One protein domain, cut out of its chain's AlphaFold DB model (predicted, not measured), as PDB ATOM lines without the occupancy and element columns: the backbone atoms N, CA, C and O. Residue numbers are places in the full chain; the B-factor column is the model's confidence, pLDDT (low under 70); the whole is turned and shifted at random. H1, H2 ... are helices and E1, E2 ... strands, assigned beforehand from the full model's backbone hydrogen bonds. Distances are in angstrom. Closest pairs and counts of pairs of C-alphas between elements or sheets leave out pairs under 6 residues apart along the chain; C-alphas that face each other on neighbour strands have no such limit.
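Overview. This is residues 7 to 180 of the 213 residues of an uncharacterized protein of Rhizobium meliloti (UniProt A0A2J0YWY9). An elongated body has the long helix H1 across one end and the helix pair H2 and H3 at the other, with small two-stranded ribbons between them. The long E1 and E3 ribbon lies in the middle, the E4 and E5 hairpin packs on H1 through E4, and the E2 and E6 ribbon packs on H2 through E2. Residues 7 to 15 of H1 and residues 46 to 51 stick out. The printed part has 174 residues, with three named helices and six named strands in the order H1 E1 H2 E2 E3 E4 E5 E6 H3; the three sheets are antiparallel, and the class is mixed, with 83 residues in named elements, under half. It is only just compact, close to loose, with a radius of gyration of the C-alphas of 18.6 A, and spans 56 by 37 by 35 A.

Arrangement. H1, residues 7 to 29, and E4, residues 105 to 108, have 10 pairs of C-alphas within 8 A, the closest being those of Tyr 20 and Leu 106, 5.1 A apart. H1 touches no helix. E1, residues 34 to 41, is the antiparallel neighbour of E3, residues 94 to 101, at 160 degrees; N 37 and O 98 are 2.9 A apart, within hydrogen-bond range. H2, residues 54 to 68, touches H3, residues 164 to 174, at a steep tilt of 46 degrees, opposite ways; their closest C-alphas are those of Ala 64 and Tyr 167, 4.7 A apart. E2, residues 72 to 76, is antiparallel to E6, residues 141 to 145, at 148 degrees, with N 73 and O 144 at 2.8 A. The closest C-alphas of H2 and E2 are those of Leu 61 and Val 73, 6.5 A apart. E4 forms a hairpin with E5, residues 130 to 133, with N 106 and O 132 at 2.8 A. Residues 83 to 84 pair antiparallel with residues 130 to 131 of E5. Every O i to N i+4 pair is within hydrogen-bond range in H1, H2 and H3.

Along the chain. H1 starts at C-alpha 7 (124.740, 188.504, 205.009) and is 33.0 A long. E1 is 22.7 A, H2 21.0 A, E2 13.3 A, E3 23.0 A, E4 7.7 A, E5 9.8 A and E6 13.4 A long. H3 is 15.2 A long and ends at C-alpha 174 (124.799, 226.139, 222.109).

Size, cuts and confidence. The C-alphas of Lys 7 and Gly 161, the two farthest apart, are 59.5 A apart. The printed part has no cut. The links E1 to H2, E2 to E3, E4 to E5 and E6 to H3 are long. Mean pLDDT of the printed part is 85.3; residues 44 to 52, 79, 81 to 82, 87 to 88, 119 to 122 and 179 to 180 are under 70.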
ATOM      1  N   LYS A   7     123.676 188.685 206.012       94.62
ATOM      2  CA  LYS A   7     124.740 188.504 205.009       94.62
ATOM      3  C   LYS A   7     125.113 189.795 204.265       94.62
ATOM      4  O   LYS A   7     126.263 189.978 203.880       94.62
ATOM      5  N   ARG A   8     124.141 190.675 203.989       92.06
ATOM      6  CA  ARG A   8     124.418 191.956 203.324       92.06
ATOM      7  C   ARG A   8     125.067 192.951 204.282       92.06
ATOM      8  O   ARG A   8     125.907 193.715 203.825       92.06
ATOM      9  N   ILE A   9     124.676 192.942 205.554       93.31
ATOM     10  CA  ILE A   9     125.298 193.754 206.605       93.31
ATOM     11  C   ILE A   9     126.761 193.336 206.766       93.31
ATOM     12  O   ILE A   9     127.628 194.192 206.635       93.31
ATOM     13  N   ASP A  10     127.034 192.038 206.908       95.75
ATOM     14  CA  ASP A  10     128.396 191.506 207.051       95.75
ATOM     15  C   ASP A  10     129.284 191.924 205.871       95.75
ATOM     16  O   ASP A  10     130.367 192.468 206.060       95.75
ATOM     17  N   ALA A  11     128.780 191.790 204.640       94.81
ATOM     18  CA  ALA A  11     129.520 192.200 203.447       94.81
ATOM     19  C   ALA A  11     129.844 193.707 203.412       94.81
ATOM     20  O   ALA A  11     130.902 194.086 202.913       94.81
ATOM     21  N   ILE A  12     128.941 194.560 203.917       93.00
ATOM     22  CA  ILE A  12     129.168 196.010 204.030       93.00
ATOM     23  C   ILE A  12     130.227 196.291 205.100       93.00
ATOM     24  O   ILE A  12     131.122 197.100 204.868       93.00
ATOM     25  N   CYS A  13     130.151 195.621 206.250       95.06
ATOM     26  CA  CYS A  13     131.141 195.750 207.317       95.06
ATOM     27  C   CYS A  13     132.538 195.332 206.838       95.06
ATOM     28  O   CYS A  13     133.491 196.085 207.020       95.06
ATOM     29  N   ASP A  14     132.648 194.193 206.153       97.19
ATOM     30  CA  ASP A  14     133.910 193.706 205.591       97.19
ATOM     31  C   ASP A  14     134.501 194.679 204.562       97.19
ATOM     32  O   ASP A  14     135.715 194.877 204.502       97.19
ATOM     33  N   GLU A  15     133.655 195.287 203.725       94.31
ATOM     34  CA  GLU A  15     134.082 196.314 202.774       94.31
ATOM     35  C   GLU A  15     134.617 197.555 203.493       94.31
ATOM     36  O   GLU A  15     135.703 198.024 203.152       94.31
ATOM     37  N   LEU A  16     133.922 198.027 204.529       94.62
ATOM     38  CA  LEU A  16     134.353 199.174 205.327       94.62
ATOM     39  C   LEU A  16     135.712 198.925 206.001       94.62
ATOM     40  O   LEU A  16     136.579 199.794 205.981       94.62
ATOM     41  N   VAL A  17     135.915 197.724 206.555       96.50
ATOM     42  CA  VAL A  17     137.185 197.315 207.176       96.50
ATOM     43  C   VAL A  17     138.313 197.279 206.147       96.50
ATOM     44  O   VAL A  17     139.415 197.742 206.431       96.50
ATOM     45  N   ARG A  18     138.059 196.769 204.934       96.19
ATOM     46  CA  ARG A  18     139.059 196.776 203.853       96.19
ATOM     47  C   ARG A  18     139.434 198.192 203.424       96.19
ATOM     48  O   ARG A  18     140.618 198.448 203.231       96.19
ATOM     49  N   ILE A  19     138.450 199.084 203.296       95.44
ATOM     50  CA  ILE A  19     138.683 200.501 202.983       95.44
ATOM     51  C   ILE A  19     139.573 201.119 204.058       95.44
ATOM     52  O   ILE A  19     140.646 201.612 203.725       95.44
ATOM     53  N   TYR A  20     139.183 200.995 205.330       96.44
ATOM     54  CA  TYR A  20     139.956 201.518 206.454       96.44
ATOM     55  C   TYR A  20     141.392 200.987 206.452       96.44
ATOM     56  O   TYR A  20     142.335 201.769 206.463       96.44
ATOM     57  N   ASN A  21     141.584 199.667 206.368       97.19
ATOM     58  CA  ASN A  21     142.920 199.070 206.378       97.19
ATOM     59  C   ASN A  21     143.786 199.574 205.219       97.19
ATOM     60  O   ASN A  21     144.964 199.857 205.418       97.19
ATOM     61  N   HIS A  22     143.206 199.724 204.024       96.44
ATOM     62  CA  HIS A  22     143.922 200.283 202.884       96.44
ATOM     63  C   HIS A  22     144.329 201.743 203.126       96.44
ATOM     64  O   HIS A  22     145.479 202.097 202.876       96.44
ATOM     65  N   THR A  23     143.431 202.571 203.671       96.31
ATOM     66  CA  THR A  23     143.741 203.947 204.087       96.31
ATOM     67  C   THR A  23     144.893 203.981 205.084       96.31
ATOM     68  O   THR A  23     145.834 204.750 204.903       96.31
ATOM     69  N   GLN A  24     144.853 203.125 206.107       97.31
ATOM     70  CA  GLN A  24     145.897 203.067 207.126       97.31
ATOM     71  C   GLN A  24     147.253 202.660 206.539       97.31
ATOM     72  O   GLN A  24     148.253 203.286 206.877       97.31
ATOM     73  N   SER A  25     147.300 201.692 205.612       96.81
ATOM     74  CA  SER A  25     148.546 201.357 204.906       96.81
ATOM     75  C   SER A  25     149.094 202.548 204.121       96.81
ATOM     76  O   SER A  25     150.274 202.849 204.238       96.81
ATOM     77  N   LEU A  26     148.246 203.279 203.387       95.81
ATOM     78  CA  LEU A  26     148.685 204.450 202.618       95.81
ATOM     79  C   LEU A  26     149.249 205.560 203.515       95.81
ATOM     80  O   LEU A  26     150.282 206.140 203.195       95.81
ATOM     81  N   LEU A  27     148.589 205.861 204.637       95.88
ATOM     82  CA  LEU A  27     149.070 206.870 205.588       95.88
ATOM     83  C   LEU A  27     150.378 206.428 206.261       95.88
ATOM     84  O   LEU A  27     151.298 207.235 206.411       95.88
ATOM     85  N   GLN A  28     150.490 205.142 206.606       95.81
ATOM     86  CA  GLN A  28     151.699 204.560 207.184       95.81
ATOM     87  C   GLN A  28     152.878 204.572 206.201       95.81
ATOM     88  O   GLN A  28     153.985 204.923 206.603       95.81
ATOM     89  N   ASP A  29     152.651 204.259 204.923       96.62
ATOM     90  CA  ASP A  29     153.676 204.305 203.870       96.62
ATOM     91  C   ASP A  29     154.248 205.721 203.688       96.62
ATOM     92  O   ASP A  29     155.408 205.890 203.313       96.62
ATOM     93  N   GLN A  30     153.448 206.748 203.992       94.75
ATOM     94  CA  GLN A  30     153.874 208.151 204.010       94.75
ATOM     95  C   GLN A  30     154.447 208.604 205.367       94.75
ATOM     96  O   GLN A  30     154.776 209.777 205.527       94.75
ATOM     97  N   ASN A  31     154.595 207.698 206.340       96.25
ATOM     98  CA  ASN A  31     155.019 207.983 207.716       96.25
ATOM     99  C   ASN A  31     154.166 209.057 208.419       96.25
ATOM    100  O   ASN A  31     154.674 209.824 209.239       96.25
ATOM    101  N   LEU A  32     152.867 209.121 208.110       95.31
ATOM    102  CA  LEU A  32     151.944 210.066 208.732       95.31
ATOM    103  C   LEU A  32     151.354 209.475 210.015       95.31
ATOM    104  O   LEU A  32     150.627 208.483 209.983       95.31
ATOM    105  N   SER A  33     151.630 210.114 211.151       95.38
ATOM    106  CA  SER A  33     150.955 209.832 212.426       95.38
ATOM    107  C   SER A  33     149.683 210.663 212.618       95.38
ATOM    108  O   SER A  33     148.784 210.266 213.359       95.38
ATOM    109  N   GLU A  34     149.597 211.808 211.942       95.94
ATOM    110  CA  GLU A  34     148.471 212.736 211.976       95.94
ATOM    111  C   GLU A  34     148.258 213.391 210.607       95.94
ATOM    112  O   GLU A  34     149.171 213.455 209.782       95.94
ATOM    113  N   VAL A  35     147.041 213.875 210.376       93.19
ATOM    114  CA  VAL A  35     146.655 214.666 209.206       93.19
ATOM    115  C   VAL A  35     146.060 215.993 209.668       93.19
ATOM    116  O   VAL A  35     145.251 216.041 210.595       93.19
ATOM    117  N   HIS A  36     146.466 217.088 209.026       92.94
ATOM    118  CA  HIS A  36     145.945 218.418 209.334       92.94
ATOM    119  C   HIS A  36     144.813 218.753 208.379       92.94
ATOM    120  O   HIS A  36     145.029 218.981 207.189       92.94
ATOM    121  N   LEU A  37     143.609 218.798 208.922       91.81
ATOM    122  CA  LEU A  37     142.396 219.002 208.160       91.81
ATOM    123  C   LEU A  37     141.797 220.367 208.459       91.81
ATOM    124  O   LEU A  37     141.988 220.942 209.532       91.81
ATOM    125  N   LYS A  38     141.070 220.894 207.483       91.12
ATOM    126  CA  LYS A  38     140.372 222.170 207.562       91.12
ATOM    127  C   LYS A  38     138.943 222.012 207.066       91.12
ATOM    128  O   LYS A  38     138.650 221.207 206.188       91.12
ATOM    129  N   ARG A  39     138.051 222.814 207.628       88.19
ATOM    130  CA  ARG A  39     136.672 222.968 207.185       88.19
ATOM    131  C   ARG A  39     136.404 224.444 206.993       88.19
ATOM    132  O   ARG A  39     136.393 225.198 207.969       88.19
ATOM    133  N   MET A  40     136.160 224.847 205.752       87.94
ATOM    134  CA  MET A  40     135.758 226.217 205.465       87.94
ATOM    135  C   MET A  40     134.234 226.366 205.573       87.94
ATOM    136  O   MET A  40     133.464 225.507 205.141       87.94
ATOM    137  N   ILE A  41     133.778 227.463 206.170       87.06
ATOM    138  CA  ILE A  41     132.371 227.735 206.468       87.06
ATOM    139  C   ILE A  41     131.957 229.031 205.782       87.06
ATOM    140  O   ILE A  41     132.481 230.109 206.071       87.06
ATOM    141  N   ALA A  42     130.972 228.921 204.891       85.50
ATOM    142  CA  ALA A  42     130.361 230.073 204.252       85.50
ATOM    143  C   ALA A  42     129.622 230.936 205.277       85.50
ATOM    144  O   ALA A  42     128.815 230.446 206.071       85.50
ATOM    145  N   ASP A  43     129.824 232.243 205.181       83.25
ATOM    146  CA  ASP A  43     129.010 233.226 205.872       83.25
ATOM    147  C   ASP A  43     128.119 233.946 204.858       83.25
ATOM    148  O   ASP A  43     128.534 234.860 204.147       83.25
ATOM    149  N   LEU A  44     126.878 233.477 204.759       69.31
ATOM    150  CA  LEU A  44     125.875 234.036 203.862       69.31
ATOM    151  C   LEU A  44     125.267 235.283 204.522       69.31
ATOM    152  O   LEU A  44     124.185 235.214 205.107       69.31
ATOM    153  N   ARG A  45     125.974 236.417 204.439       62.25
ATOM    154  CA  ARG A  45     125.574 237.721 205.015       62.25
ATOM    155  C   ARG A  45     124.251 238.286 204.466       62.25
ATOM    156  O   ARG A  45     123.756 239.284 204.978       62.25
ATOM    157  N   ASP A  46     123.648 237.637 203.471       44.94
ATOM    158  CA  ASP A  46     122.542 238.176 202.670       44.94
ATOM    159  C   ASP A  46     121.131 237.907 203.214       44.94
ATOM    160  O   ASP A  46     120.144 238.192 202.532       44.94
ATOM    161  N   ARG A  47     120.973 237.342 204.419       44.22
ATOM    162  CA  ARG A  47     119.630 237.126 204.987       44.22
ATOM    163  C   ARG A  47     119.523 237.673 206.403       44.22
ATOM    164  O   ARG A  47     120.086 237.062 207.309       44.22
ATOM    165  N   PRO A  48     118.763 238.762 206.629       39.75
ATOM    166  CA  PRO A  48     118.392 239.153 207.977       39.75
ATOM    167  C   PRO A  48     117.570 238.015 208.586       39.75
ATOM    168  O   PRO A  48     116.462 237.704 208.149       39.75
ATOM    169  N   VAL A  49     118.149 237.347 209.574       47.84
ATOM    170  CA  VAL A  49     117.496 236.313 210.367       47.84
ATOM    171  C   VAL A  49     117.485 236.774 211.817       47.84
ATOM    172  O   VAL A  49     118.442 237.366 212.301       47.84
ATOM    173  N   SER A  50     116.401 236.491 212.535       48.66
ATOM    174  CA  SER A  50     116.245 236.812 213.963       48.66
ATOM    175  C   SER A  50     117.161 235.995 214.892       48.66
ATOM    176  O   SER A  50     116.985 236.018 216.107       48.66
ATOM    177  N   ARG A  51     118.099 235.221 214.332       61.97
ATOM    178  CA  ARG A  51     119.011 234.300 215.021       61.97
ATOM    179  C   ARG A  51     120.347 234.281 214.292       61.97
ATOM    180  O   ARG A  51     120.348 234.424 213.074       61.97
ATOM    181  N   ASP A  52     121.431 234.030 215.019       68.69
ATOM    182  CA  ASP A  52     122.757 233.857 214.424       68.69
ATOM    183  C   ASP A  52     122.720 232.801 213.297       68.69
ATOM    184  O   ASP A  52     122.069 231.752 213.404       68.69
ATOM    185  N   THR A  53     123.423 233.069 212.197       78.38
ATOM    186  CA  THR A  53     123.700 232.066 211.160       78.38
ATOM    187  C   THR A  53     124.616 230.962 211.706       78.38
ATOM    188  O   THR A  53     125.189 231.081 212.790       78.38
ATOM    189  N   TYR A  54     124.788 229.871 210.949       80.88
ATOM    190  CA  TYR A  54     125.762 228.820 211.281       80.88
ATOM    191  C   TYR A  54     127.166 229.408 211.511       80.88
ATOM    192  O   TYR A  54     127.754 229.225 212.575       80.88
ATOM    193  N   ALA A  55     127.631 230.208 210.552       85.19
ATOM    194  CA  ALA A  55     128.867 230.979 210.612       85.19
ATOM    195  C   ALA A  55     128.970 231.849 211.876       85.19
ATOM    196  O   ALA A  55     129.935 231.748 212.630       85.19
ATOM    197  N   GLN A  56     127.956 232.677 212.140       85.44
ATOM    198  CA  GLN A  56     127.934 233.563 213.308       85.44
ATOM    199  C   GLN A  56     127.952 232.795 214.629       85.44
ATOM    200  O   GLN A  56     128.634 233.210 215.564       85.44
ATOM    201  N   THR A  57     127.267 231.652 214.687       87.69
ATOM    202  CA  THR A  57     127.259 230.793 215.875       87.69
ATOM    203  C   THR A  57     128.652 230.231 216.148       87.69
ATOM    204  O   THR A  57     129.131 230.341 217.270       87.69
ATOM    205  N   VAL A  58     129.348 229.712 215.128       90.75
ATOM    206  CA  VAL A  58     130.732 229.211 215.256       90.75
ATOM    207  C   VAL A  58     131.691 230.314 215.718       90.75
ATOM    208  O   VAL A  58     132.460 230.111 216.658       90.75
ATOM    209  N   MET A  59     131.600 231.511 215.130       91.31
ATOM    210  CA  MET A  59     132.407 232.660 215.563       91.31
ATOM    211  C   MET A  59     132.127 233.044 217.023       91.31
ATOM    212  O   MET A  59     133.049 233.357 217.779       91.31
ATOM    213  N   ARG A  60     130.858 233.006 217.444       91.25
ATOM    214  CA  ARG A  60     130.470 233.339 218.816       91.25
ATOM    215  C   ARG A  60     130.861 232.258 219.816       91.25
ATOM    216  O   ARG A  60     131.231 232.612 220.929       91.25
ATOM    217  N   LEU A  61     130.851 230.981 219.435       93.00
ATOM    218  CA  LEU A  61     131.370 229.889 220.265       93.00
ATOM    219  C   LEU A  61     132.837 230.139 220.626       93.00
ATOM    220  O   LEU A  61     133.162 230.128 221.811       93.00
ATOM    221  N   LYS A  62     133.688 230.469 219.639       95.19
ATOM    222  CA  LYS A  62     135.091 230.850 219.880       95.19
ATOM    223  C   LYS A  62     135.202 231.957 220.925       95.19
ATOM    224  O   LYS A  62     135.894 231.813 221.929       95.19
ATOM    225  N   ARG A  63     134.512 233.074 220.692       94.88
ATOM    226  CA  ARG A  63     134.603 234.250 221.567       94.88
ATOM    227  C   ARG A  63     134.072 233.979 222.958       94.88
ATOM    228  O   ARG A  63     134.649 234.450 223.930       94.88
ATOM    229  N   ALA A  64     132.987 233.219 223.057       94.50
ATOM    230  CA  ALA A  64     132.414 232.843 224.331       94.50
ATOM    231  C   ALA A  64     133.379 231.953 225.120       94.50
ATOM    232  O   ALA A  64     133.578 232.190 226.311       94.50
ATOM    233  N   ALA A  65     134.020 230.982 224.466       96.25
ATOM    234  CA  ALA A  65     135.035 230.143 225.091       96.25
ATOM    235  C   ALA A  65     136.210 230.990 225.604       96.25
ATOM    236  O   ALA A  65     136.501 230.974 226.799       96.25
ATOM    237  N   GLN A  66     136.773 231.860 224.760       95.12
ATOM    238  CA  GLN A  66     137.860 232.767 225.145       95.12
ATOM    239  C   GLN A  66     137.471 233.708 226.300       95.12
ATOM    240  O   GLN A  66     138.206 233.827 227.279       95.12
ATOM    241  N   ALA A  67     136.295 234.338 226.240       94.88
ATOM    242  CA  ALA A  67     135.822 235.270 227.268       94.88
ATOM    243  C   ALA A  67     135.496 234.589 228.609       94.88
ATOM    244  O   ALA A  67     135.499 235.239 229.660       94.88
ATOM    245  N   THR A  68     135.189 233.290 228.587       95.56
ATOM    246  CA  THR A  68     134.886 232.500 229.790       95.56
ATOM    247  C   THR A  68     136.066 231.663 230.277       95.56
ATOM    248  O   THR A  68     135.971 231.072 231.350       95.56
ATOM    249  N   GLY A  69     137.190 231.669 229.553       95.81
ATOM    250  CA  GLY A  69     138.384 230.892 229.882       95.81
ATOM    251  C   GLY A  69     138.257 229.398 229.574       95.81
ATOM    252  O   GLY A  69     138.969 228.598 230.174       95.81
ATOM    253  N   GLN A  70     137.346 229.008 228.679       94.94
ATOM    254  CA  GLN A  70     137.238 227.635 228.189       94.94
ATOM    255  C   GLN A  70     138.192 227.441 227.000       94.94
ATOM    256  O   GLN A  70     138.181 228.263 226.082       94.94
ATOM    257  N   PRO A  71     139.026 226.385 226.997       95.12
ATOM    258  CA  PRO A  71     140.001 226.159 225.928       95.12
ATOM    259  C   PRO A  71     139.353 225.633 224.643       95.12
ATOM    260  O   PRO A  71     139.878 225.848 223.556       95.12
ATOM    261  N   SER A  72     138.206 224.963 224.756       95.00
ATOM    262  CA  SER A  72     137.529 224.292 223.651       95.00
ATOM    263  C   SER A  72     136.035 224.602 223.609       95.00
ATOM    264  O   SER A  72     135.441 225.104 224.566       95.00
ATOM    265  N   VAL A  73     135.429 224.304 222.463       93.62
ATOM    266  CA  VAL A  73     133.983 224.322 222.236       93.62
ATOM    267  C   VAL A  73     133.527 222.947 221.769       93.62
ATOM    268  O   VAL A  73     134.263 222.241 221.078       93.62
ATOM    269  N   GLN A  74     132.301 222.569 222.121       91.25
ATOM    270  CA  GLN A  74     131.742 221.275 221.735       91.25
ATOM    271  C   GLN A  74     130.840 221.408 220.509       91.25
ATOM    272  O   GLN A  74     129.981 222.290 220.446       91.25
ATOM    273  N   LEU A  75     131.005 220.506 219.544       87.69
ATOM    274  CA  LEU A  75     130.277 220.476 218.272       87.69
ATOM    275  C   LEU A  75     129.801 219.050 217.980       87.69
ATOM    276  O   LEU A  75     130.549 218.099 218.198       87.69
ATOM    277  N   GLU A  76     128.587 218.869 217.450       84.56
ATOM    278  CA  GLU A  76     128.227 217.573 216.855       84.56
ATOM    279  C   GLU A  76     129.004 217.355 215.550       84.56
ATOM    280  O   GLU A  76     129.003 218.216 214.666       84.56
ATOM    281  N   ILE A  77     129.624 216.180 215.397       79.00
ATOM    282  CA  ILE A  77     130.499 215.902 214.251       79.00
ATOM    283  C   ILE A  77     129.756 215.939 212.909       79.00
ATOM    284  O   ILE A  77     130.321 216.340 211.896       79.00
ATOM    285  N   ASP A  78     128.463 215.604 212.902       70.62
ATOM    286  CA  ASP A  78     127.619 215.606 211.700       70.62
ATOM    287  C   ASP A  78     127.569 216.983 211.008       70.62
ATOM    288  O   ASP A  78     127.221 217.077 209.834       70.62
ATOM    289  N   ILE A  79     127.913 218.057 211.722       67.75
ATOM    290  CA  ILE A  79     127.897 219.436 211.220       67.75
ATOM    291  C   ILE A  79     129.210 219.803 210.506       67.75
ATOM    292  O   ILE A  79     129.247 220.712 209.675       67.75
ATOM    293  N   ILE A  80     130.287 219.089 210.819       71.25
ATOM    294  CA  ILE A  80     131.660 219.366 210.375       71.25
ATOM    295  C   ILE A  80     132.278 218.198 209.589       71.25
ATOM    296  O   ILE A  80     133.402 218.312 209.116       71.25
ATOM    297  N   ASN A  81     131.522 217.115 209.380       62.44
ATOM    298  CA  ASN A  81     131.894 215.980 208.539       62.44
ATOM    299  C   ASN A  81     131.856 216.356 207.050       62.44
ATOM    300  O   ASN A  81     130.843 216.178 206.379       62.44
ATOM    301  N   SER A  82     132.951 216.948 206.579       67.19
ATOM    302  CA  SER A  82     133.374 217.086 205.176       67.19
ATOM    303  C   SER A  82     134.666 217.913 205.220       67.19
ATOM    304  O   SER A  82     134.697 219.123 204.984       67.19
ATOM    305  N   TRP A  83     135.720 217.273 205.714       79.88
ATOM    306  CA  TRP A  83     137.021 217.901 205.896       79.88
ATOM    307  C   TRP A  83     137.766 217.963 204.564       79.88
ATOM    308  O   TRP A  83     137.602 217.075 203.736       79.88
ATOM    309  N   GLY A  84     138.609 218.974 204.380       76.94
ATOM    310  CA  GLY A  84     139.577 219.036 203.289       76.94
ATOM    311  C   GLY A  84     140.969 219.341 203.823       76.94
ATOM    312  O   GLY A  84     141.118 220.056 204.813       76.94
ATOM    313  N   ASP A  85     142.002 218.827 203.173       72.75
ATOM    314  CA  ASP A  85     143.396 219.209 203.438       72.75
ATOM    315  C   ASP A  85     143.715 220.606 202.864       72.75
ATOM    316  O   ASP A  85     144.417 221.413 203.489       72.75
ATOM    317  N   ASP A  86     143.099 220.951 201.731       73.62
ATOM    318  CA  ASP A  86     143.029 222.313 201.183       73.62
ATOM    319  C   ASP A  86     141.887 223.163 201.789       73.62
ATOM    320  O   ASP A  86     141.837 224.384 201.609       73.62
ATOM    321  N   GLY A  87     141.011 222.514 202.561       59.50
ATOM    322  CA  GLY A  87     139.864 223.074 203.266       59.50
ATOM    323  C   GLY A  87     138.529 223.002 202.529       59.50
ATOM    324  O   GLY A  87     137.508 223.153 203.203       59.50
ATOM    325  N   GLY A  88     138.514 222.748 201.213       63.97
ATOM    326  CA  GLY A  88     137.323 222.845 200.362       63.97
ATOM    327  C   GLY A  88     136.710 224.254 200.372       63.97
ATOM    328  O   GLY A  88     136.470 224.841 201.419       63.97
ATOM    329  N   TYR A  89     136.422 224.847 199.211       71.00
ATOM    330  CA  TYR A  89     135.912 226.232 199.141       71.00
ATOM    331  C   TYR A  89     136.819 227.259 199.868       71.00
ATOM    332  O   TYR A  89     136.370 227.963 200.778       71.00
ATOM    333  N   PRO A  90     138.090 227.425 199.448       74.31
ATOM    334  CA  PRO A  90     139.081 228.256 200.152       74.31
ATOM    335  C   PRO A  90     138.711 229.746 200.254       74.31
ATOM    336  O   PRO A  90     139.327 230.493 201.005       74.31
ATOM    337  N   HIS A  91     137.707 230.193 199.498       80.62
ATOM    338  CA  HIS A  91     137.186 231.558 199.519       80.62
ATOM    339  C   HIS A  91     136.209 231.826 200.674       80.62
ATOM    340  O   HIS A  91     135.770 232.964 200.850       80.62
ATOM    341  N   TYR A  92     135.816 230.806 201.439       87.12
ATOM    342  CA  TYR A  92     134.948 230.997 202.593       87.12
ATOM    343  C   TYR A  92     135.705 231.618 203.780       87.12
ATOM    344  O   TYR A  92     136.881 231.336 203.988       87.12
ATOM    345  N   PRO A  93     135.052 232.494 204.561       88.69
ATOM    346  CA  PRO A  93     135.752 233.395 205.480       88.69
ATOM    347  C   PRO A  93     136.054 232.812 206.865       88.69
ATOM    348  O   PRO A  93     136.815 233.411 207.624       88.69
ATOM    349  N   ILE A  94     135.420 231.696 207.225       90.56
ATOM    350  CA  ILE A  94     135.562 231.060 208.535       90.56
ATOM    351  C   ILE A  94     136.170 229.684 208.320       90.56
ATOM    352  O   ILE A  94     135.724 228.940 207.451       90.56
ATOM    353  N   MET A  95     137.166 229.341 209.121       92.38
ATOM    354  CA  MET A  95     137.885 228.078 209.050       92.38
ATOM    355  C   MET A  95     137.869 227.413 210.419       92.38
ATOM    356  O   MET A  95     138.121 228.060 211.430       92.38
ATOM    357  N   ILE A  96     137.606 226.115 210.441       92.31
ATOM    358  CA  ILE A  96     137.939 225.247 211.568       92.31
ATOM    359  C   ILE A  96     139.105 224.383 211.110       92.31
ATOM    360  O   ILE A  96     139.026 223.810 210.025       92.31
ATOM    361  N   ARG A  97     140.178 224.288 211.891       92.56
ATOM    362  CA  ARG A  97     141.266 223.338 211.630       92.56
ATOM    363  C   ARG A  97     141.321 222.270 212.714       92.56
ATOM    364  O   ARG A  97     140.869 222.499 213.827       92.56
ATOM    365  N   GLN A  98     141.861 221.109 212.386       91.00
ATOM    366  CA  GLN A  98     142.040 220.036 213.351       91.00
ATOM    367  C   GLN A  98     143.228 219.166 212.949       91.00
ATOM    368  O   GLN A  98     143.368 218.799 211.782       91.00
ATOM    369  N   SER A  99     144.071 218.820 213.920       92.62
ATOM    370  CA  SER A  99     145.009 217.707 213.777       92.62
ATOM    371  C   SER A  99     144.279 216.425 214.146       92.62
ATOM    372  O   SER A  99     143.809 216.269 215.274       92.62
ATOM    373  N   VAL A 100     144.139 215.530 213.178       92.25
ATOM    374  CA  VAL A 100     143.423 214.266 213.327       92.25
ATOM    375  C   VAL A 100     144.442 213.130 213.310       92.25
ATOM    376  O   VAL A 100     145.244 213.067 212.377       92.25
ATOM    377  N   PRO A 101     144.438 212.214 214.294       94.94
ATOM    378  CA  PRO A 101     145.285 211.027 214.241       94.94
ATOM    379  C   PRO A 101     145.046 210.244 212.947       94.94
ATOM    380  O   PRO A 101     143.901 210.046 212.547       94.94
ATOM    381  N   ALA A 102     146.102 209.736 212.309       95.38
ATOM    382  CA  ALA A 102     145.963 208.953 211.075       95.38
ATOM    383  C   ALA A 102     145.010 207.750 211.254       95.38
ATOM    384  O   ALA A 102     144.211 207.439 210.369       95.38
ATOM    385  N   THR A 103     145.000 207.158 212.457       96.44
ATOM    386  CA  THR A 103     144.106 206.055 212.856       96.44
ATOM    387  C   THR A 103     142.624 206.414 212.901       96.44
ATOM    388  O   THR A 103     141.778 205.535 213.071       96.44
ATOM    389  N   ASP A 104     142.299 207.699 212.832       94.31
ATOM    390  CA  ASP A 104     140.928 208.189 212.865       94.31
ATOM    391  C   ASP A 104     140.439 208.529 211.452       94.31
ATOM    392  O   ASP A 104     139.267 208.826 211.266       94.31
ATOM    393  N   VAL A 105     141.283 208.418 210.423       94.00
ATOM    394  CA  VAL A 105     140.874 208.607 209.027       94.00
ATOM    395  C   VAL A 105     140.243 207.321 208.488       94.00
ATOM    396  O   VAL A 105     140.882 206.269 208.448       94.00
ATOM    397  N   LEU A 106     138.986 207.400 208.038       93.88
ATOM    398  CA  LEU A 106     138.301 206.277 207.392       93.88
ATOM    399  C   LEU A 106     138.717 206.129 205.929       93.88
ATOM    400  O   LEU A 106     139.020 205.022 205.504       93.88
ATOM    401  N   TYR A 107     138.667 207.226 205.171       93.44
ATOM    402  CA  TYR A 107     139.145 207.322 203.791       93.44
ATOM    403  C   TYR A 107     139.323 208.795 203.390       93.44
ATOM    404  O   TYR A 107     138.816 209.699 204.059       93.44
ATOM    405  N   PHE A 108     139.999 209.028 202.267       91.75
ATOM    406  CA  PHE A 108     140.084 210.333 201.604       91.75
ATOM    407  C   PHE A 108     139.802 210.205 200.104       91.75
ATOM    408  O   PHE A 108     139.881 209.115 199.539       91.75
ATOM    409  N   SER A 109     139.436 211.296 199.434       89.06
ATOM    410  CA  SER A 109     138.883 211.235 198.076       89.06
ATOM    411  C   SER A 109     139.794 210.551 197.061       89.06
ATOM    412  O   SER A 109     139.324 209.837 196.179       89.06
ATOM    413  N   ASN A 110     141.109 210.723 197.208       88.25
ATOM    414  CA  ASN A 110     142.091 210.298 196.211       88.25
ATOM    415  C   ASN A 110     142.230 208.774 196.096       88.25
ATOM    416  O   ASN A 110     142.755 208.294 195.095       88.25
ATOM    417  N   MET A 111     141.760 208.011 197.086       88.00
ATOM    418  CA  MET A 111     141.770 206.544 197.034       88.00
ATOM    419  C   MET A 111     140.468 205.942 196.494       88.00
ATOM    420  O   MET A 111     140.393 204.730 196.288       88.00
ATOM    421  N   ILE A 112     139.435 206.756 196.255       86.38
ATOM    422  CA  ILE A 112     138.151 206.280 195.744       86.38
ATOM    423  C   ILE A 112     138.053 206.610 194.256       86.38
ATOM    424  O   ILE A 112     138.023 207.770 193.851       86.38
ATOM    425  N   ALA A 113     137.969 205.570 193.429       85.25
ATOM    426  CA  ALA A 113     137.800 205.731 191.992       85.25
ATOM    427  C   ALA A 113     136.490 206.462 191.649       85.25
ATOM    428  O   ALA A 113     135.461 206.303 192.314       85.25
ATOM    429  N   ASN A 114     136.515 207.229 190.559       83.25
ATOM    430  CA  ASN A 114     135.317 207.858 190.017       83.25
ATOM    431  C   ASN A 114     134.281 206.801 189.611       83.25
ATOM    432  O   ASN A 114     134.623 205.698 189.186       83.25
ATOM    433  N   ARG A 115     132.995 207.162 189.687       81.38
ATOM    434  CA  ARG A 115     131.899 206.300 189.215       81.38
ATOM    435  C   ARG A 115     131.963 206.095 187.706       81.38
ATOM    436  O   ARG A 115     131.545 205.053 187.213       81.38
ATOM    437  N   ASP A 116     132.448 207.103 186.986       78.56
ATOM    438  CA  ASP A 116     132.654 207.059 185.545       78.56
ATOM    439  C   ASP A 116     133.741 208.078 185.141       78.56
ATOM    440  O   ASP A 116     133.795 209.184 185.675       78.56
ATOM    441  N   ASN A 117     134.617 207.703 184.208       71.31
ATOM    442  CA  ASN A 117     135.819 208.461 183.840       71.31
ATOM    443  C   ASN A 117     135.609 209.465 182.689       71.31
ATOM    444  O   ASN A 117     136.557 210.141 182.298       71.31
ATOM    445  N   SER A 118     134.403 209.574 182.117       71.31
ATOM    446  CA  SER A 118     134.121 210.624 181.111       71.31
ATOM    447  C   SER A 118     133.997 212.037 181.726       71.31
ATOM    448  O   SER A 118     133.761 212.194 182.920       71.31
ATOM    449  N   ILE A 119     134.155 213.067 180.887       55.75
ATOM    450  CA  ILE A 119     134.602 214.444 181.206       55.75
ATOM    451  C   ILE A 119     133.545 215.318 181.937       55.75
ATOM    452  O   ILE A 119     133.768 216.500 182.181       55.75
ATOM    453  N   TYR A 120     132.379 214.787 182.312       56.62
ATOM    454  CA  TYR A 120     131.293 215.605 182.874       56.62
ATOM    455  C   TYR A 120     131.308 215.702 184.409       56.62
ATOM    456  O   TYR A 120     131.530 214.723 185.125       56.62
ATOM    457  N   THR A 121     131.000 216.902 184.910       54.25
ATOM    458  CA  THR A 121     130.784 217.234 186.326       54.25
ATOM    459  C   THR A 121     129.720 216.307 186.934       54.25
ATOM    460  O   THR A 121     128.709 216.051 186.288       54.25
ATOM    461  N   HIS A 122     129.930 215.817 188.165       59.84
ATOM    462  CA  HIS A 122     129.088 214.853 188.924       59.84
ATOM    463  C   HIS A 122     129.414 213.351 188.810       59.84
ATOM    464  O   HIS A 122     128.585 212.515 189.171       59.84
ATOM    465  N   ARG A 123     130.626 212.973 188.385       70.06
ATOM    466  CA  ARG A 123     131.036 211.554 188.304       70.06
ATOM    467  C   ARG A 123     131.968 211.069 189.408       70.06
ATOM    468  O   ARG A 123     132.149 209.859 189.548       70.06
ATOM    469  N   ALA A 124     132.509 211.971 190.221       72.50
ATOM    470  CA  ALA A 124     133.270 211.572 191.394       72.50
ATOM    471  C   ALA A 124     132.386 210.742 192.339       72.50
ATOM    472  O   ALA A 124     131.194 211.024 192.512       72.50
ATOM    473  N   ALA A 125     132.940 209.660 192.888       82.25
ATOM    474  CA  ALA A 125     132.221 208.832 193.854       82.25
ATOM    475  C   ALA A 125     132.039 209.554 195.196       82.25
ATOM    476  O   ALA A 125     131.019 209.369 195.863       82.25
ATOM    477  N   VAL A 126     133.001 210.411 195.518       82.81
ATOM    478  CA  VAL A 126     133.128 211.222 196.730       82.81
ATOM    479  C   VAL A 126     133.535 212.637 196.323       82.81
ATOM    480  O   VAL A 126     133.988 212.835 195.191       82.81
ATOM    481  N   GLU A 127     133.315 213.631 197.178       80.00
ATOM    482  CA  GLU A 127     133.664 215.010 196.833       80.00
ATOM    483  C   GLU A 127     135.197 215.143 196.681       80.00
ATOM    484  O   GLU A 127     135.939 214.609 197.508       80.00
ATOM    485  N   PRO A 128     135.715 215.775 195.608       79.88
ATOM    486  CA  PRO A 128     137.157 215.960 195.458       79.88
ATOM    487  C   PRO A 128     137.747 216.746 196.636       79.88
ATOM    488  O   PRO A 128     137.224 217.797 196.990       79.88
ATOM    489  N   GLY A 129     138.840 216.243 197.213       82.19
ATOM    490  CA  GLY A 129     139.490 216.826 198.389       82.19
ATOM    491  C   GLY A 129     138.868 216.409 199.725       82.19
ATOM    492  O   GLY A 129     139.367 216.817 200.766       82.19
ATOM    493  N   GLU A 130     137.803 215.597 199.732       86.75
ATOM    494  CA  GLU A 130     137.121 215.191 200.963       86.75
ATOM    495  C   GLU A 130     137.914 214.155 201.768       86.75
ATOM    496  O   GLU A 130     138.361 213.129 201.251       86.75
ATOM    497  N   TRP A 131     137.999 214.396 203.073       91.00
ATOM    498  CA  TRP A 131     138.488 213.473 204.086       91.00
ATOM    499  C   TRP A 131     137.340 213.092 205.020       91.00
ATOM    500  O   TRP A 131     136.669 213.955 205.598       91.00
ATOM    501  N   VAL A 132     137.135 211.788 205.206       90.50
ATOM    502  CA  VAL A 132     136.143 211.256 206.144       90.50
ATOM    503  C   VAL A 132     136.849 210.713 207.371       90.50
ATOM    504  O   VAL A 132     137.680 209.808 207.290       90.50
ATOM    505  N   VAL A 133     136.481 211.268 208.522       90.94
ATOM    506  CA  VAL A 133     137.084 210.972 209.821       90.94
ATOM    507  C   VAL A 133     136.080 210.220 210.690       90.94
ATOM    508  O   VAL A 133     134.889 210.529 210.726       90.94
ATOM    509  N   LEU A 134     136.568 209.208 211.395       90.31
ATOM    510  CA  LEU A 134     135.833 208.442 212.383       90.31
ATOM    511  C   LEU A 134     135.679 209.259 213.661       90.31
ATOM    512  O   LEU A 134     136.660 209.630 214.301       90.31
ATOM    513  N   ASN A 135     134.437 209.461 214.096       87.44
ATOM    514  CA  ASN A 135     134.194 209.932 215.450       87.44
ATOM    515  C   ASN A 135     134.286 208.769 216.435       87.44
ATOM    516  O   ASN A 135     133.444 207.870 216.408       87.44
ATOM    517  N   ARG A 136     135.263 208.808 217.341       84.94
ATOM    518  CA  ARG A 136     135.361 207.831 218.437       84.94
ATOM    519  C   ARG A 136     134.510 208.200 219.655       84.94
ATOM    520  O   ARG A 136     134.369 207.388 220.566       84.94
ATOM    521  N   SER A 137     133.923 209.397 219.676       85.75
ATOM    522  CA  SER A 137     133.030 209.836 220.746       85.75
ATOM    523  C   SER A 137     131.675 209.119 220.667       85.75
ATOM    524  O   SER A 137     130.970 209.255 219.662       85.75
ATOM    525  N   PRO A 138     131.242 208.412 221.730       83.62
ATOM    526  CA  PRO A 138     129.963 207.700 221.736       83.62
ATOM    527  C   PRO A 138     128.752 208.644 221.718       83.62
ATOM    528  O   PRO A 138     127.638 208.210 221.430       83.62
ATOM    529  N   THR A 139     128.947 209.929 222.028       84.62
ATOM    530  CA  THR A 139     127.888 210.948 222.008       84.62
ATOM    531  C   THR A 139     127.767 211.647 220.656       84.62
ATOM    532  O   THR A 139     126.859 212.454 220.475       84.62
ATOM    533  N   GLY A 140     128.674 211.380 219.708       82.88
ATOM    534  CA  GLY A 140     128.731 212.103 218.438       82.88
ATOM    535  C   GLY A 140     129.251 213.544 218.565       82.88
ATOM    536  O   GLY A 140     129.296 214.262 217.567       82.88
ATOM    537  N   VAL A 141     129.662 213.963 219.765       88.00
ATOM    538  CA  VAL A 141     130.194 215.298 220.063       88.00
ATOM    539  C   VAL A 141     131.714 215.257 220.060       88.00
ATOM    540  O   VAL A 141     132.298 214.364 220.674       88.00
ATOM    541  N   ILE A 142     132.338 216.231 219.402       89.44
ATOM    542  CA  ILE A 142     133.782 216.454 219.454       89.44
ATOM    543  C   ILE A 142     134.103 217.797 220.103       89.44
ATOM    544  O   ILE A 142     133.261 218.697 220.152       89.44
ATOM    545  N   GLU A 143     135.341 217.925 220.565       92.50
ATOM    546  CA  GLU A 143     135.887 219.171 221.088       92.50
ATOM    547  C   GLU A 143     136.822 219.798 220.058       92.50
ATOM    548  O   GLU A 143     137.669 219.118 219.480       92.50
ATOM    549  N   ILE A 144     136.657 221.097 219.834       92.75
ATOM    550  CA  ILE A 144     137.516 221.907 218.972       92.75
ATOM    551  C   ILE A 144     138.145 222.993 219.834       92.75
ATOM    552  O   ILE A 144     137.423 223.698 220.543       92.75
ATOM    553  N   ASP A 145     139.469 223.143 219.774       95.50
ATOM    554  CA  ASP A 145     140.159 224.250 220.441       95.50
ATOM    555  C   ASP A 145     139.615 225.582 219.905       95.50
ATOM    556  O   ASP A 145     139.457 225.778 218.697       95.50
ATOM    557  N   ALA A 146     139.311 226.523 220.797       95.75
ATOM    558  CA  ALA A 146     138.781 227.821 220.398       95.75
ATOM    559  C   ALA A 146     139.741 228.573 219.450       95.75
ATOM    560  O   ALA A 146     139.297 229.343 218.595       95.75
ATOM    561  N   ASN A 147     141.049 228.335 219.558       96.19
ATOM    562  CA  ASN A 147     142.076 228.917 218.695       96.19
ATOM    563  C   ASN A 147     142.155 228.262 217.313       96.19
ATOM    564  O   ASN A 147     142.734 228.850 216.401       96.19
ATOM    565  N   ASP A 148     141.551 227.089 217.137       95.56
ATOM    566  CA  ASP A 148     141.454 226.415 215.845       95.56
ATOM    567  C   ASP A 148     140.229 226.854 215.033       95.56
ATOM    568  O   ASP A 148     140.079 226.474 213.870       95.56
ATOM    569  N   ILE A 149     139.396 227.729 215.605       95.06
ATOM    570  CA  ILE A 149     138.376 228.491 214.885       95.06
ATOM    571  C   ILE A 149     138.996 229.821 214.438       95.06
ATOM    572  O   ILE A 149     139.357 230.683 215.244       95.06
ATOM    573  N   LEU A 150     139.115 230.018 213.131       94.62
ATOM    574  CA  LEU A 150     139.838 231.128 212.517       94.62
ATOM    575  C   LEU A 150     138.913 231.941 211.608       94.62
ATOM    576  O   LEU A 150     138.166 231.390 210.805       94.62
ATOM    577  N   PHE A 151     138.975 233.262 211.741       93.94
ATOM    578  CA  PHE A 151     138.310 234.244 210.885       93.94
ATOM    579  C   PHE A 151     138.942 235.618 211.136       93.94
ATOM    580  O   PHE A 151     139.570 235.836 212.173       93.94
ATOM    581  N   ASP A 152     138.785 236.548 210.197       90.94
ATOM    582  CA  ASP A 152     139.300 237.910 210.353       90.94
ATOM    583  C   ASP A 152     138.426 238.711 211.333       90.94
ATOM    584  O   ASP A 152     137.342 239.186 210.985       90.94
ATOM    585  N   GLU A 153     138.901 238.874 212.567       88.38
ATOM    586  CA  GLU A 153     138.199 239.599 213.633       88.38
ATOM    587  C   GLU A 153     138.072 241.111 213.368       88.38
ATOM    588  O   GLU A 153     137.245 241.782 213.991       88.38
ATOM    589  N   SER A 154     138.842 241.661 212.421       87.00
ATOM    590  CA  SER A 154     138.701 243.055 211.990       87.00
ATOM    591  C   SER A 154     137.489 243.256 211.075       87.00
ATOM    592  O   SER A 154     136.831 244.300 211.151       87.00
ATOM    593  N   ILE A 155     137.152 242.246 210.265       87.12
ATOM    594  CA  ILE A 155     135.973 242.223 209.386       87.12
ATOM    595  C   ILE A 155     134.748 241.770 210.175       87.12
ATOM    596  O   ILE A 155     133.688 242.396 210.149       87.12
ATOM    597  N   TYR A 156     134.905 240.672 210.900       86.88
ATOM    598  CA  TYR A 156     133.879 240.067 211.718       86.88
ATOM    599  C   TYR A 156     134.028 240.565 213.132       86.88
ATOM    600  O   TYR A 156     134.613 239.871 213.942       86.88
ATOM    601  N   LYS A 157     133.514 241.747 213.460       83.19
ATOM    602  CA  LYS A 157     133.544 242.246 214.844       83.19
ATOM    603  C   LYS A 157     132.410 241.639 215.667       83.19
ATOM    604  O   LYS A 157     131.378 241.248 215.125       83.19
ATOM    605  N   GLU A 158     132.601 241.520 216.977       80.69
ATOM    606  CA  GLU A 158     131.494 241.150 217.863       80.69
ATOM    607  C   GLU A 158     130.519 242.314 217.996       80.69
ATOM    608  O   GLU A 158     130.914 243.483 217.978       80.69
ATOM    609  N   ILE A 159     129.240 241.981 218.144       79.25
ATOM    610  CA  ILE A 159     128.223 242.980 218.446       79.25
ATOM    611  C   ILE A 159     128.527 243.545 219.845       79.25
ATOM    612  O   ILE A 159     128.692 242.771 220.787       79.25
ATOM    613  N   PRO A 160     128.609 244.869 220.034       80.44
ATOM    614  CA  PRO A 160     128.828 245.439 221.361       80.44
ATOM    615  C   PRO A 160     127.746 245.007 222.366       80.44
ATOM    616  O   PRO A 160     126.580 244.863 222.005       80.44
ATOM    617  N   GLY A 161     128.119 244.842 223.640       82.62
ATOM    618  CA  GLY A 161     127.169 244.586 224.737       82.62
ATOM    619  C   GLY A 161     127.148 243.159 225.294       82.62
ATOM    620  O   GLY A 161     126.422 242.900 226.255       82.62
ATOM    621  N   TRP A 162     127.961 242.241 224.765       88.50
ATOM    622  CA  TRP A 162     128.151 240.934 225.397       88.50
ATOM    623  C   TRP A 162     128.862 241.067 226.744       88.50
ATOM    624  O   TRP A 162     129.897 241.718 226.871       88.50
ATOM    625  N   THR A 163     128.303 240.414 227.760       93.19
ATOM    626  CA  THR A 163     128.928 240.273 229.080       93.19
ATOM    627  C   THR A 163     129.457 238.854 229.241       93.19
ATOM    628  O   THR A 163     128.971 237.937 228.577       93.19
ATOM    629  N   LYS A 164     130.389 238.637 230.179       93.31
ATOM    630  CA  LYS A 164     130.845 237.281 230.537       93.31
ATOM    631  C   LYS A 164     129.666 236.346 230.841       93.31
ATOM    632  O   LYS A 164     129.586 235.264 230.276       93.31
ATOM    633  N   ARG A 165     128.692 236.814 231.632       94.56
ATOM    634  CA  ARG A 165     127.452 236.074 231.928       94.56
ATOM    635  C   ARG A 165     126.631 235.771 230.669       94.56
ATOM    636  O   ARG A 165     126.035 234.704 230.562       94.56
ATOM    637  N   GLY A 166     126.593 236.704 229.718       92.94
ATOM    638  CA  GLY A 166     125.982 236.484 228.408       92.94
ATOM    639  C   GLY A 166     126.655 235.337 227.657       92.94
ATOM    640  O   GLY A 166     125.967 234.439 227.180       92.94
ATOM    641  N   TYR A 167     127.988 235.315 227.616       93.94
ATOM    642  CA  TYR A 167     128.753 234.235 226.990       93.94
ATOM    643  C   TYR A 167     128.572 232.884 227.685       93.94
ATOM    644  O   TYR A 167     128.365 231.881 227.007       93.94
ATOM    645  N   GLU A 168     128.571 232.849 229.018       93.25
ATOM    646  CA  GLU A 168     128.275 231.633 229.787       93.25
ATOM    647  C   GLU A 168     126.887 231.081 229.436       93.25
ATOM    648  O   GLU A 168     126.726 229.888 229.177       93.25
ATOM    649  N   GLN A 169     125.883 231.959 229.357       90.75
ATOM    650  CA  GLN A 169     124.533 231.574 228.958       90.75
ATOM    651  C   GLN A 169     124.477 231.103 227.498       90.75
ATOM    652  O   GLN A 169     123.754 230.156 227.190       90.75
ATOM    653  N   PHE A 170     125.231 231.736 226.599       89.44
ATOM    654  CA  PHE A 170     125.310 231.332 225.200       89.44
ATOM    655  C   PHE A 170     125.903 229.932 225.052       89.44
ATOM    656  O   PHE A 170     125.287 229.098 224.389       89.44
ATOM    657  N   LEU A 171     127.032 229.655 225.712       88.81
ATOM    658  CA  LEU A 171     127.664 228.335 225.717       88.81
ATOM    659  C   LEU A 171     126.720 227.277 226.279       88.81
ATOM    660  O   LEU A 171     126.543 226.234 225.665       88.81
ATOM    661  N   LYS A 172     126.017 227.574 227.376       87.25
ATOM    662  CA  LYS A 172     125.016 226.659 227.941       87.25
ATOM    663  C   LYS A 172     123.895 226.295 226.956       87.25
ATOM    664  O   LYS A 172     123.334 225.210 227.052       87.25
ATOM    665  N   LEU A 173     123.536 227.201 226.045       84.38
ATOM    666  CA  LEU A 173     122.468 226.989 225.061       84.38
ATOM    667  C   LEU A 173     122.955 226.366 223.744       84.38
ATOM    668  O   LEU A 173     122.140 225.796 223.023       84.38
ATOM    669  N   HIS A 174     124.243 226.500 223.418       84.88
ATOM    670  CA  HIS A 174     124.799 226.139 222.109       84.88
ATOM    671  C   HIS A 174     125.988 225.177 222.197       84.88
ATOM    672  O   HIS A 174     126.669 224.999 221.197       84.88
ATOM    673  N   SER A 175     126.263 224.576 223.357       82.88
ATOM    674  CA  SER A 175     127.317 223.575 223.554       82.88
ATOM    675  C   SER A 175     126.696 222.284 224.121       82.88
ATOM    676  O   SER A 175     126.182 222.318 225.240       82.88
ATOM    677  N   PRO A 176     126.714 221.156 223.386       84.62
ATOM    678  CA  PRO A 176     127.273 221.016 222.046       84.62
ATOM    679  C   PRO A 176     126.469 221.798 221.010       84.62
ATOM    680  O   PRO A 176     125.241 221.884 221.083       84.62
ATOM    681  N   PHE A 177     127.161 222.364 220.025       79.69
ATOM    682  CA  PHE A 177     126.481 223.062 218.950       79.69
ATOM    683  C   PHE A 177     125.810 222.054 218.037       79.69
ATOM    684  O   PHE A 177     126.460 221.186 217.458       79.69
ATOM    685  N   GLN A 178     124.492 222.200 217.918       74.31
ATOM    686  CA  GLN A 178     123.641 221.384 217.072       74.31
ATOM    687  C   GLN A 178     123.108 222.244 215.925       74.31
ATOM    688  O   GLN A 178     122.285 223.136 216.128       74.31
ATOM    689  N   PHE A 179     123.527 221.961 214.694       59.81
ATOM    690  CA  PHE A 179     122.973 222.568 213.484       59.81
ATOM    691  C   PHE A 179     122.099 221.553 212.744       59.81
ATOM    692  O   PHE A 179     122.231 221.312 211.548       59.81
ATOM    693  N   ARG A 180     121.160 220.937 213.467       54.47
ATOM    694  CA  ARG A 180     120.091 220.149 212.851       54.47
ATOM    695  C   ARG A 180     118.895 221.059 212.628       54.47
ATOM    696  O   ARG A 180     118.054 221.237 213.504       54.47
TER     697      ARG A 180